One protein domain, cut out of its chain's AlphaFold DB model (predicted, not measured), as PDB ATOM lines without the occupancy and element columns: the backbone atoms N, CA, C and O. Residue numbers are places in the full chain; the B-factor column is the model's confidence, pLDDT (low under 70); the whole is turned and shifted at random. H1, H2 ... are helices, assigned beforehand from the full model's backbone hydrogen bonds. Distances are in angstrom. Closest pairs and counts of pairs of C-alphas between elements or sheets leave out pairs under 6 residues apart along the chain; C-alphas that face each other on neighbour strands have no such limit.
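This is residues 460 to 554 of the 824 residues of an uncharacterized protein of Gonium pectorale (UniProt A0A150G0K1). What shape? It has little regular structure: loops make most of an elongated body, with three helices toward one end. Which parts? The printed part has 95 residues, 29 of them in H1, H2 and H3 in order, no named strand, and is all helix by class. It is compact, radius of gyration of the C-alphas 12.8 A, spanning 39 by 25 by 18 A.

First helix? H1, residues 483 to 496, begins at C-alpha (96.364, 142.964, 141.786) and is 19.9 A long. Others? H2 is residues 502 to 509; H3, residues 545 to 551, ends at C-alpha (100.995, 131.708, 149.758).

What touches H3? H1 touches it at a steep tilt of 61 degrees, closest C-alphas Cys 490 and Cys 547, 5.0 A. H2 only just touches it, with 3 C-alpha pairs within 8 A, closest Val 505 and Ala 549, 6.2 A. Backbones? In H1, H2 and H3 every O i to N i+4 pair is within hydrogen-bond range.

Long link? H2 to H3 is a long link of 35 residues, without a cut. Low confidence? Residues 484, 488, 496, 499 and 500 have pLDDT under 70.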
ATOM      1  N   SER A 460     109.187 145.435 131.236       76.50
ATOM      2  CA  SER A 460     109.448 144.345 130.282       76.50
ATOM      3  C   SER A 460     109.522 143.003 131.017       76.50
ATOM      4  O   SER A 460     109.755 142.973 132.220       76.50
ATOM      5  N   CYS A 461     109.397 141.900 130.276       85.81
ATOM      6  CA  CYS A 461     109.744 140.547 130.733       85.81
ATOM      7  C   CYS A 461     111.228 140.217 130.482       85.81
ATOM      8  O   CYS A 461     111.578 139.064 130.266       85.81
ATOM      9  N   ASP A 462     112.093 141.236 130.424       82.38
ATOM     10  CA  ASP A 462     113.526 141.072 130.126       82.38
ATOM     11  C   ASP A 462     114.403 141.289 131.368       82.38
ATOM     12  O   ASP A 462     115.633 141.229 131.292       82.38
ATOM     13  N   LEU A 463     113.772 141.637 132.489       79.56
ATOM     14  CA  LEU A 463     114.415 141.805 133.781       79.56
ATOM     15  C   LEU A 463     114.095 140.595 134.635       79.56
ATOM     16  O   LEU A 463     112.976 140.101 134.627       79.56
ATOM     17  N   ASP A 464     115.119 140.146 135.336       79.31
ATOM     18  CA  ASP A 464     115.166 138.872 136.026       79.31
ATOM     19  C   ASP A 464     115.864 139.093 137.377       79.31
ATOM     20  O   ASP A 464     116.674 140.024 137.527       79.31
ATOM     21  N   ASP A 465     115.549 138.260 138.360       84.06
ATOM     22  CA  ASP A 465     116.257 138.163 139.636       84.06
ATOM     23  C   ASP A 465     117.482 137.230 139.568       84.06
ATOM     24  O   ASP A 465     118.283 137.179 140.515       84.06
ATOM     25  N   TYR A 466     117.693 136.622 138.395       83.69
ATOM     26  CA  TYR A 466     118.775 135.706 138.045       83.69
ATOM     27  C   TYR A 466     118.662 134.360 138.758       83.69
ATOM     28  O   TYR A 466     119.686 133.792 139.167       83.69
ATOM     29  N   LEU A 467     117.435 133.887 138.944       83.25
ATOM     30  CA  LEU A 467     117.121 132.603 139.540       83.25
ATOM     31  C   LEU A 467     116.224 131.818 138.580       83.25
ATOM     32  O   LEU A 467     115.241 132.315 138.056       83.25
ATOM     33  N   ASP A 468     116.596 130.571 138.301       82.19
ATOM     34  CA  ASP A 468     115.912 129.788 137.262       82.19
ATOM     35  C   ASP A 468     114.532 129.266 137.707       82.19
ATOM     36  O   ASP A 468     113.750 128.804 136.875       82.19
ATOM     37  N   ASP A 469     114.251 129.255 139.013       85.69
ATOM     38  CA  ASP A 469     113.014 128.715 139.587       85.69
ATOM     39  C   ASP A 469     112.001 129.787 140.015       85.69
ATOM     40  O   ASP A 469     110.929 129.432 140.501       85.69
ATOM     41  N   THR A 470     112.311 131.061 139.775       91.75
ATOM     42  CA  THR A 470     111.415 132.214 139.898       91.75
ATOM     43  C   THR A 470     110.973 132.636 138.493       91.75
ATOM     44  O   THR A 470     111.786 132.995 137.638       91.75
ATOM     45  N   PRO A 471     109.677 132.541 138.164       91.88
ATOM     46  CA  PRO A 471     109.178 133.005 136.881       91.88
ATOM     47  C   PRO A 471     109.422 134.498 136.645       91.88
ATOM     48  O   PRO A 471     109.351 135.323 137.558       91.88
ATOM     49  N   LEU A 472     109.633 134.862 135.378       89.94
ATOM     50  CA  LEU A 472     109.750 136.264 134.982       89.94
ATOM     51  C   LEU A 472     108.422 136.988 135.208       89.94
ATOM     52  O   LEU A 472     107.377 136.522 134.762       89.94
ATOM     53  N   THR A 473     108.484 138.169 135.817       91.19
ATOM     54  CA  THR A 473     107.312 139.015 136.079       91.19
ATOM     55  C   THR A 473     107.552 140.437 135.566       91.19
ATOM     56  O   THR A 473     108.664 140.959 135.612       91.19
ATOM     57  N   GLN A 474     106.511 141.107 135.056       89.94
ATOM     58  CA  GLN A 474     106.628 142.467 134.498       89.94
ATOM     59  C   GLN A 474     106.811 143.568 135.551       89.94
ATOM     60  O   GLN A 474     106.941 144.744 135.189       89.94
ATOM     61  N   GLY A 475     106.711 143.227 136.833       90.69
ATOM     62  CA  GLY A 475     106.714 144.176 137.933       90.69
ATOM     63  C   GLY A 475     106.125 143.584 139.212       90.69
ATOM     64  O   GLY A 475     105.683 142.436 139.229       90.69
ATOM     65  N   PRO A 476     106.065 144.386 140.283       91.81
ATOM     66  CA  PRO A 476     105.423 143.973 141.523       91.81
ATOM     67  C   PRO A 476     103.941 143.671 141.316       91.81
ATOM     68  O   PRO A 476     103.246 144.478 140.694       91.81
ATOM     69  N   VAL A 477     103.437 142.584 141.916       90.69
ATOM     70  CA  VAL A 477     102.026 142.155 141.808       90.69
ATOM     71  C   VAL A 477     101.057 143.291 142.123       90.69
ATOM     72  O   VAL A 477     100.121 143.538 141.366       90.69
ATOM     73  N   SER A 478     101.354 144.068 143.163       86.12
ATOM     74  CA  SER A 478     100.588 145.247 143.586       86.12
ATOM     75  C   SER A 478     100.491 146.368 142.542       86.12
ATOM     76  O   SER A 478      99.753 147.332 142.741       86.12
ATOM     77  N   SER A 479     101.243 146.291 141.444       85.56
ATOM     78  CA  SER A 479     101.193 147.227 140.318       85.56
ATOM     79  C   SER A 479     100.675 146.592 139.022       85.56
ATOM     80  O   SER A 479     100.517 147.308 138.030       85.56
ATOM     81  N   LEU A 480     100.394 145.287 139.006       86.19
ATOM     82  CA  LEU A 480      99.917 144.572 137.823       86.19
ATOM     83  C   LEU A 480      98.390 144.689 137.659       86.19
ATOM     84  O   LEU A 480      97.669 144.936 138.631       86.19
ATOM     85  N   PRO A 481      97.849 144.493 136.438       80.88
ATOM     86  CA  PRO A 481      96.413 144.639 136.173       80.88
ATOM     87  C   PRO A 481      95.508 143.702 136.986       80.88
ATOM     88  O   PRO A 481      94.315 143.974 137.120       80.88
ATOM     89  N   PHE A 482      96.060 142.606 137.514       79.50
ATOM     90  CA  PHE A 482      95.336 141.594 138.278       79.50
ATOM     91  C   PHE A 482      95.532 141.688 139.802       79.50
ATOM     92  O   PHE A 482      95.027 140.818 140.503       79.50
ATOM     93  N   ASP A 483      96.169 142.739 140.336       81.25
ATOM     94  CA  ASP A 483      96.364 142.964 141.786       81.25
ATOM     95  C   ASP A 483      95.082 142.699 142.605       81.25
ATOM     96  O   ASP A 483      95.035 141.850 143.491       81.25
ATOM     97  N   SER A 484      93.965 143.334 142.229       64.31
ATOM     98  CA  SER A 484      92.690 143.146 142.940       64.31
ATOM     99  C   SER A 484      92.138 141.715 142.859       64.31
ATOM    100  O   SER A 484      91.415 141.291 143.762       64.31
ATOM    101  N   ALA A 485      92.441 140.978 141.786       72.31
ATOM    102  CA  ALA A 485      92.067 139.572 141.657       72.31
ATOM    103  C   ALA A 485      92.957 138.685 142.542       72.31
ATOM    104  O   ALA A 485      92.425 137.815 143.224       72.31
ATOM    105  N   ALA A 486      94.261 138.972 142.610       80.75
ATOM    106  CA  ALA A 486      95.196 138.318 143.522       80.75
ATOM    107  C   ALA A 486      94.777 138.482 144.983       80.75
ATOM    108  O   ALA A 486      94.610 137.486 145.679       80.75
ATOM    109  N   VAL A 487      94.478 139.705 145.428       75.25
ATOM    110  CA  VAL A 487      93.999 139.942 146.801       75.25
ATOM    111  C   VAL A 487      92.725 139.146 147.099       75.25
ATOM    112  O   VAL A 487      92.614 138.526 148.155       75.25
ATOM    113  N   ALA A 488      91.762 139.130 146.172       60.81
ATOM    114  CA  ALA A 488      90.523 138.377 146.349       60.81
ATOM    115  C   ALA A 488      90.757 136.858 146.411       60.81
ATOM    116  O   ALA A 488      90.107 136.186 147.206       60.81
ATOM    117  N   PHE A 489      91.674 136.338 145.595       80.06
ATOM    118  CA  PHE A 489      92.072 134.934 145.589       80.06
ATOM    119  C   PHE A 489      92.760 134.526 146.900       80.06
ATOM    120  O   PHE A 489      92.372 133.543 147.521       80.06
ATOM    121  N   CYS A 490      93.712 135.323 147.383       82.75
ATOM    122  CA  CYS A 490      94.393 135.072 148.652       82.75
ATOM    123  C   CYS A 490      93.431 135.136 149.848       82.75
ATOM    124  O   CYS A 490      93.524 134.325 150.764       82.75
ATOM    125  N   LEU A 491      92.464 136.061 149.840       71.12
ATOM    126  CA  LEU A 491      91.404 136.081 150.853       71.12
ATOM    127  C   LEU A 491      90.567 134.794 150.820       71.12
ATOM    128  O   LEU A 491      90.268 134.242 151.875       71.12
ATOM    129  N   ASP A 492      90.208 134.304 149.632       70.31
ATOM    130  CA  ASP A 492      89.466 133.048 149.485       70.31
ATOM    131  C   ASP A 492      90.263 131.858 150.032       70.31
ATOM    132  O   ASP A 492      89.723 131.080 150.813       70.31
ATOM    133  N   LEU A 493      91.562 131.757 149.731       78.25
ATOM    134  CA  LEU A 493      92.433 130.721 150.299       78.25
ATOM    135  C   LEU A 493      92.507 130.789 151.827       78.25
ATOM    136  O   LEU A 493      92.423 129.758 152.492       78.25
ATOM    137  N   PHE A 494      92.634 131.989 152.394       77.75
ATOM    138  CA  PHE A 494      92.735 132.158 153.843       77.75
ATOM    139  C   PHE A 494      91.478 131.644 154.542       77.75
ATOM    140  O   PHE A 494      91.556 130.891 155.510       77.75
ATOM    141  N   TRP A 495      90.303 132.003 154.027       70.88
ATOM    142  CA  TRP A 495      89.041 131.622 154.653       70.88
ATOM    143  C   TRP A 495      88.590 130.199 154.308       70.88
ATOM    144  O   TRP A 495      87.981 129.548 155.154       70.88
ATOM    145  N   SER A 496      88.873 129.698 153.102       58.50
ATOM    146  CA  SER A 496      88.442 128.363 152.659       58.50
ATOM    147  C   SER A 496      89.421 127.257 153.046       58.50
ATOM    148  O   SER A 496      89.020 126.285 153.678       58.50
ATOM    149  N   ARG A 497      90.707 127.400 152.711       79.06
ATOM    150  CA  ARG A 497      91.729 126.377 152.967       79.06
ATOM    151  C   ARG A 497      92.226 126.432 154.402       79.06
ATOM    152  O   ARG A 497      92.364 125.391 155.037       79.06
ATOM    153  N   ASP A 498      92.511 127.636 154.898       71.12
ATOM    154  CA  ASP A 498      93.105 127.807 156.227       71.12
ATOM    155  C   ASP A 498      92.047 127.993 157.324       71.12
ATOM    156  O   ASP A 498      92.387 127.966 158.504       71.12
ATOM    157  N   GLY A 499      90.769 128.155 156.956       63.81
ATOM    158  CA  GLY A 499      89.653 128.348 157.890       63.81
ATOM    159  C   GLY A 499      89.694 129.683 158.642       63.81
ATOM    160  O   GLY A 499      88.996 129.844 159.641       63.81
ATOM    161  N   GLY A 500      90.530 130.629 158.202       67.19
ATOM    162  CA  GLY A 500      90.885 131.822 158.971       67.19
ATOM    163  C   GLY A 500      91.759 131.541 160.200       67.19
ATOM    164  O   GLY A 500      91.921 132.424 161.041       67.19
ATOM    165  N   ASP A 501      92.305 130.327 160.326       72.81
ATOM    166  CA  ASP A 501      93.109 129.898 161.468       72.81
ATOM    167  C   ASP A 501      94.594 130.214 161.250       72.81
ATOM    168  O   ASP A 501      95.280 129.639 160.394       72.81
ATOM    169  N   TRP A 502      95.118 131.111 162.082       82.44
ATOM    170  CA  TRP A 502      96.527 131.486 162.053       82.44
ATOM    171  C   TRP A 502      97.475 130.349 162.436       82.44
ATOM    172  O   TRP A 502      98.613 130.373 161.978       82.44
ATOM    173  N   SER A 503      97.043 129.314 163.167       79.75
ATOM    174  CA  SER A 503      97.885 128.125 163.376       79.75
ATOM    175  C   SER A 503      98.176 127.402 162.064       79.75
ATOM    176  O   SER A 503      99.318 127.006 161.817       79.75
ATOM    177  N   ASN A 504      97.188 127.287 161.167       81.75
ATOM    178  CA  ASN A 504      97.409 126.709 159.839       81.75
ATOM    179  C   ASN A 504      98.391 127.556 159.019       81.75
ATOM    180  O   ASN A 504      99.281 127.001 158.368       81.75
ATOM    181  N   VAL A 505      98.263 128.885 159.098       89.06
ATOM    182  CA  VAL A 505      99.192 129.824 158.453       89.06
ATOM    183  C   VAL A 505     100.610 129.676 159.003       89.06
ATOM    184  O   VAL A 505     101.538 129.467 158.226       89.06
ATOM    185  N   PHE A 506     100.791 129.718 160.325       90.75
ATOM    186  CA  PHE A 506     102.104 129.617 160.963       90.75
ATOM    187  C   PHE A 506     102.776 128.273 160.687       90.75
ATOM    188  O   PHE A 506     103.969 128.233 160.380       90.75
ATOM    189  N   ARG A 507     102.012 127.174 160.722       87.25
ATOM    190  CA  ARG A 507     102.515 125.851 160.338       87.25
ATOM    191  C   ARG A 507     103.002 125.852 158.892       87.25
ATOM    192  O   ARG A 507     104.109 125.380 158.631       87.25
ATOM    193  N   ARG A 508     102.226 126.409 157.957       93.00
ATOM    194  CA  ARG A 508     102.655 126.525 156.557       93.00
ATOM    195  C   ARG A 508     103.921 127.367 156.438       93.00
ATOM    196  O   ARG A 508     104.885 126.866 155.879       93.00
ATOM    197  N   TRP A 509     103.948 128.583 156.981       94.75
ATOM    198  CA  TRP A 509     105.132 129.451 156.942       94.75
ATOM    199  C   TRP A 509     106.396 128.726 157.407       94.75
ATOM    200  O   TRP A 509     107.416 128.786 156.733       94.75
ATOM    201  N   SER A 510     106.298 127.937 158.482       92.50
ATOM    202  CA  SER A 510     107.434 127.179 159.023       92.50
ATOM    203  C   SER A 510     107.961 126.047 158.132       92.50
ATOM    204  O   SER A 510     109.002 125.468 158.437       92.50
ATOM    205  N   THR A 511     107.258 125.711 157.046       92.12
ATOM    206  CA  THR A 511     107.562 124.557 156.183       92.12
ATOM    207  C   THR A 511     107.543 124.862 154.684       92.12
ATOM    208  O   THR A 511     107.981 124.022 153.898       92.12
ATOM    209  N   ALA A 512     107.048 126.028 154.267       93.75
ATOM    210  CA  ALA A 512     106.846 126.371 152.865       93.75
ATOM    211  C   ALA A 512     108.176 126.693 152.167       93.75
ATOM    212  O   ALA A 512     108.798 127.723 152.418       93.75
ATOM    213  N   LEU A 513     108.591 125.808 151.262       96.06
ATOM    214  CA  LEU A 513     109.744 125.997 150.390       96.06
ATOM    215  C   LEU A 513     109.383 125.565 148.969       96.06
ATOM    216  O   LEU A 513     108.859 124.468 148.757       96.06
ATOM    217  N   GLY A 514     109.688 126.427 148.005       95.06
ATOM    218  CA  GLY A 514     109.202 126.325 146.638       95.06
ATOM    219  C   GLY A 514     107.811 126.934 146.466       95.06
ATOM    220  O   GLY A 514     107.106 127.222 147.431       95.06
ATOM    221  N   ILE A 515     107.428 127.108 145.205       95.69
ATOM    222  CA  ILE A 515     106.145 127.690 144.815       95.69
ATOM    223  C   ILE A 515     104.993 126.744 145.206       95.69
ATOM    224  O   ILE A 515     104.930 125.628 144.660       95.69
ATOM    225  N   PRO A 516     104.059 127.161 146.088       95.12
ATOM    226  CA  PRO A 516     102.862 126.389 146.420       95.12
ATOM    227  C   PRO A 516     102.025 126.086 145.176       95.12
ATOM    228  O   PRO A 516     101.946 126.910 144.270       95.12
ATOM    229  N   GLU A 517     101.357 124.929 145.124       91.56
ATOM    230  CA  GLU A 517     100.512 124.558 143.975       91.56
ATOM    231  C   GLU A 517      99.397 125.583 143.721       91.56
ATOM    232  O   GLU A 517      99.079 125.894 142.575       91.56
ATOM    233  N   GLU A 518      98.842 126.164 144.782       92.69
ATOM    234  CA  GLU A 518      97.818 127.201 144.696       92.69
ATOM    235  C   GLU A 518      98.350 128.533 144.173       92.69
ATOM    236  O   GLU A 518      97.548 129.364 143.764       92.69
ATOM    237  N   ASP A 519      99.668 128.749 144.155       95.62
ATOM    238  CA  ASP A 519     100.277 129.938 143.553       95.62
ATOM    239  C   ASP A 519     100.576 129.743 142.052       95.62
ATOM    240  O   ASP A 519     100.925 130.687 141.348       95.62
ATOM    241  N   LYS A 520     100.365 128.530 141.513       93.06
ATOM    242  CA  LYS A 520     100.640 128.170 140.107       93.06
ATOM    243  C   LYS A 520      99.531 128.586 139.150       93.06
ATOM    244  O   LYS A 520      98.955 127.779 138.413       93.06
ATOM    245  N   ASN A 521      99.205 129.869 139.188       86.31
ATOM    246  CA  ASN A 521      98.019 130.437 138.571       86.31
ATOM    247  C   ASN A 521      98.281 130.933 137.149       86.31
ATOM    248  O   ASN A 521      98.767 132.037 136.951       86.31
ATOM    249  N   ALA A 522      97.820 130.194 136.135       84.56
ATOM    250  CA  ALA A 522      97.927 130.628 134.733       84.56
ATOM    251  C   ALA A 522      97.179 131.944 134.414       84.56
ATOM    252  O   ALA A 522      97.389 132.537 133.360       84.56
ATOM    253  N   TRP A 523      96.263 132.387 135.281       86.75
ATOM    254  CA  TRP A 523      95.584 133.679 135.138       86.75
ATOM    255  C   TRP A 523      96.415 134.851 135.687       86.75
ATOM    256  O   TRP A 523      96.162 135.995 135.308       86.75
ATOM    257  N   ALA A 524      97.378 134.571 136.567       91.50
ATOM    258  CA  ALA A 524      98.328 135.526 137.118       91.50
ATOM    259  C   ALA A 524      99.654 135.363 136.374       91.50
ATOM    260  O   ALA A 524     100.619 134.839 136.906       91.50
ATOM    261  N   ASP A 525      99.676 135.748 135.105       92.69
ATOM    262  CA  ASP A 525     100.860 135.642 134.259       92.69
ATOM    263  C   ASP A 525     101.006 136.948 133.483       92.69
ATOM    264  O   ASP A 525     100.276 137.224 132.523       92.69
ATOM    265  N   SER A 526     101.904 137.811 133.958       92.50
ATOM    266  CA  SER A 526     102.213 139.053 133.258       92.50
ATOM    267  C   SER A 526     103.193 138.831 132.108       92.50
ATOM    268  O   SER A 526     103.294 139.688 131.226       92.50
ATOM    269  N   CYS A 527     103.859 137.678 132.045       91.56
ATOM    270  CA  CYS A 527     104.858 137.333 131.044       91.56
ATOM    271  C   CYS A 527     104.506 136.054 130.265       91.56
ATOM    272  O   CYS A 527     105.328 135.146 130.187       91.56
ATOM    273  N   PRO A 528     103.380 136.016 129.524       89.44
ATOM    274  CA  PRO A 528     102.877 134.788 128.891       89.44
ATOM    275  C   PRO A 528     103.743 134.223 127.758       89.44
ATOM    276  O   PRO A 528     103.462 133.154 127.217       89.44
ATOM    277  N   GLY A 529     104.777 134.957 127.335       85.81
ATOM    278  CA  GLY A 529     105.798 134.465 126.407       85.81
ATOM    279  C   GLY A 529     106.977 133.765 127.093       85.81
ATOM    280  O   GLY A 529     107.780 133.133 126.407       85.81
ATOM    281  N   ALA A 530     107.093 133.896 128.413       86.38
ATOM    282  CA  ALA A 530     108.082 133.243 129.255       86.38
ATOM    283  C   ALA A 530     107.471 132.011 129.940       86.38
ATOM    284  O   ALA A 530     106.267 131.774 129.898       86.38
ATOM    285  N   ALA A 531     108.322 131.178 130.531       80.50
ATOM    286  CA  ALA A 531     107.867 130.036 131.308       80.50
ATOM    287  C   ALA A 531     107.472 130.479 132.726       80.50
ATOM    288  O   ALA A 531     108.240 131.182 133.375       80.50
ATOM    289  N   GLY A 532     106.328 129.990 133.213       87.06
ATOM    290  CA  GLY A 532     105.885 130.166 134.598       87.06
ATOM    291  C   GLY A 532     104.632 131.031 134.729       87.06
ATOM    292  O   GLY A 532     103.805 131.055 133.824       87.06
ATOM    293  N   TYR A 533     104.467 131.637 135.898       91.50
ATOM    294  CA  TYR A 533     103.362 132.509 136.306       91.50
ATOM    295  C   TYR A 533     103.893 133.424 137.414       91.50
ATOM    296  O   TYR A 533     104.864 133.087 138.089       91.50
ATOM    297  N   ASP A 534     103.257 134.564 137.622       94.31
ATOM    298  CA  ASP A 534     103.656 135.524 138.637       94.31
ATOM    299  C   ASP A 534     103.347 134.965 140.031       94.31
ATOM    300  O   ASP A 534     102.188 134.735 140.381       94.31
ATOM    301  N   GLU A 535     104.387 134.770 140.838       96.19
ATOM    302  CA  GLU A 535     104.260 134.264 142.204       96.19
ATOM    303  C   GLU A 535     103.607 135.325 143.105       96.19
ATOM    304  O   GLU A 535     104.200 136.364 143.417       96.19
ATOM    305  N   LEU A 536     102.370 135.077 143.543       97.19
ATOM    306  CA  LEU A 536     101.607 136.006 144.375       97.19
ATOM    307  C   LEU A 536     102.118 136.027 145.818       97.19
ATOM    308  O   LEU A 536     101.982 137.049 146.495       97.19
ATOM    309  N   GLY A 537     102.656 134.907 146.298       97.44
ATOM    310  CA  GLY A 537     103.124 134.718 147.667       97.44
ATOM    311  C   GLY A 537     104.639 134.730 147.850       97.44
ATOM    312  O   GLY A 537     105.087 134.540 148.978       97.44
ATOM    313  N   ASN A 538     105.436 134.931 146.796       98.25
ATOM    314  CA  ASN A 538     106.893 134.977 146.941       98.25
ATOM    315  C   ASN A 538     107.280 136.161 147.838       98.25
ATOM    316  O   ASN A 538     106.928 137.300 147.530       98.25
ATOM    317  N   TYR A 539     108.014 135.922 148.928       98.31
ATOM    318  CA  TYR A 539     108.366 136.981 149.885       98.31
ATOM    319  C   TYR A 539     109.209 138.102 149.276       98.31
ATOM    320  O   TYR A 539     109.331 139.160 149.879       98.31
ATOM    321  N   MET A 540     109.782 137.899 148.089       97.88
ATOM    322  CA  MET A 540     110.548 138.906 147.366       97.88
ATOM    323  C   MET A 540     109.717 139.661 146.322       97.88
ATOM    324  O   MET A 540     110.271 140.495 145.619       97.88
ATOM    325  N   THR A 541     108.410 139.426 146.183       95.75
ATOM    326  CA  THR A 541     107.544 140.299 145.367       95.75
ATOM    327  C   THR A 541     107.016 141.482 146.191       95.75
ATOM    328  O   THR A 541     107.357 141.635 147.359       95.75
ATOM    329  N   TYR A 542     106.190 142.345 145.590       94.88
ATOM    330  CA  TYR A 542     105.337 143.257 146.362       94.88
ATOM    331  C   TYR A 542     103.874 142.944 146.093       94.88
ATOM    332  O   TYR A 542     103.331 143.335 145.053       94.88
ATOM    333  N   ASN A 543     103.225 142.303 147.054       92.56
ATOM    334  CA  ASN A 543     101.802 142.008 147.051       92.56
ATOM    335  C   ASN A 543     101.150 142.453 148.371       92.56
ATOM    336  O   ASN A 543     101.781 143.058 149.234       92.56
ATOM    337  N   SER A 544      99.850 142.213 148.515       87.19
ATOM    338  CA  SER A 544      99.140 142.459 149.761       87.19
ATOM    339  C   SER A 544      99.542 141.433 150.835       87.19
ATOM    340  O   SER A 544      99.639 140.246 150.518       87.19
ATOM    341  N   PRO A 545      99.610 141.837 152.118       91.00
ATOM    342  CA  PRO A 545      99.971 140.959 153.242       91.00
ATOM    343  C   PRO A 545      99.186 139.644 153.347       91.00
ATOM    344  O   PRO A 545      99.740 138.599 153.681       91.00
ATOM    345  N   ILE A 546      97.902 139.651 152.973       86.50
ATOM    346  CA  ILE A 546      97.067 138.441 152.921       86.50
ATOM    347  C   ILE A 546      97.622 137.354 151.982       86.50
ATOM    348  O   ILE A 546      97.463 136.159 152.242       86.50
ATOM    349  N   CYS A 547      98.278 137.740 150.887       96.19
ATOM    350  CA  CYS A 547      98.881 136.785 149.967       96.19
ATOM    351  C   CYS A 547     100.119 136.137 150.572       96.19
ATOM    352  O   CYS A 547     100.310 134.944 150.397       96.19
ATOM    353  N   TYR A 548     100.892 136.850 151.386       97.06
ATOM    354  CA  TYR A 548     101.990 136.240 152.136       97.06
ATOM    355  C   TYR A 548     101.479 135.344 153.261       97.06
ATOM    356  O   TYR A 548     102.014 134.259 153.479       97.06
ATOM    357  N   ALA A 549     100.381 135.721 153.922       93.56
ATOM    358  CA  ALA A 549      99.715 134.842 154.877       93.56
ATOM    359  C   ALA A 549      99.317 133.506 154.240       93.56
ATOM    360  O   ALA A 549      99.538 132.456 154.836       93.56
ATOM    361  N   THR A 550      98.800 133.506 153.012       94.00
ATOM    362  CA  THR A 550      98.270 132.289 152.373       94.00
ATOM    363  C   THR A 550      99.242 131.540 151.478       94.00
ATOM    364  O   THR A 550      99.192 130.314 151.415       94.00
ATOM    365  N   LEU A 551     100.120 132.245 150.793       97.62
ATOM    366  CA  LEU A 551     100.995 131.708 149.758       97.62
ATOM    367  C   LEU A 551     102.470 132.003 150.049       97.62
ATOM    368  O   LEU A 551     103.303 131.654 149.229       97.62
ATOM    369  N   GLY A 552     102.794 132.617 151.193       97.81
ATOM    370  CA  GLY A 552     104.152 132.986 151.605       97.81
ATOM    371  C   GLY A 552     105.177 131.874 151.403       97.81
ATOM    372  O   GLY A 552     105.026 130.799 151.991       97.81
ATOM    373  N   HIS A 553     106.199 132.133 150.588       98.25
ATOM    374  CA  HIS A 553     107.287 131.191 150.329       98.25
ATOM    375  C   HIS A 553     108.560 131.877 149.808       98.25
ATOM    376  O   HIS A 553     108.532 132.999 149.300       98.25
ATOM    377  N   PHE A 554     109.673 131.146 149.898       98.44
ATOM    378  CA  PHE A 554     110.860 131.336 149.062       98.44
ATOM    379  C   PHE A 554     110.986 130.165 148.089       98.44
ATOM    380  O   PHE A 554     110.553 129.055 148.403       98.44
TER     381      PHE A 554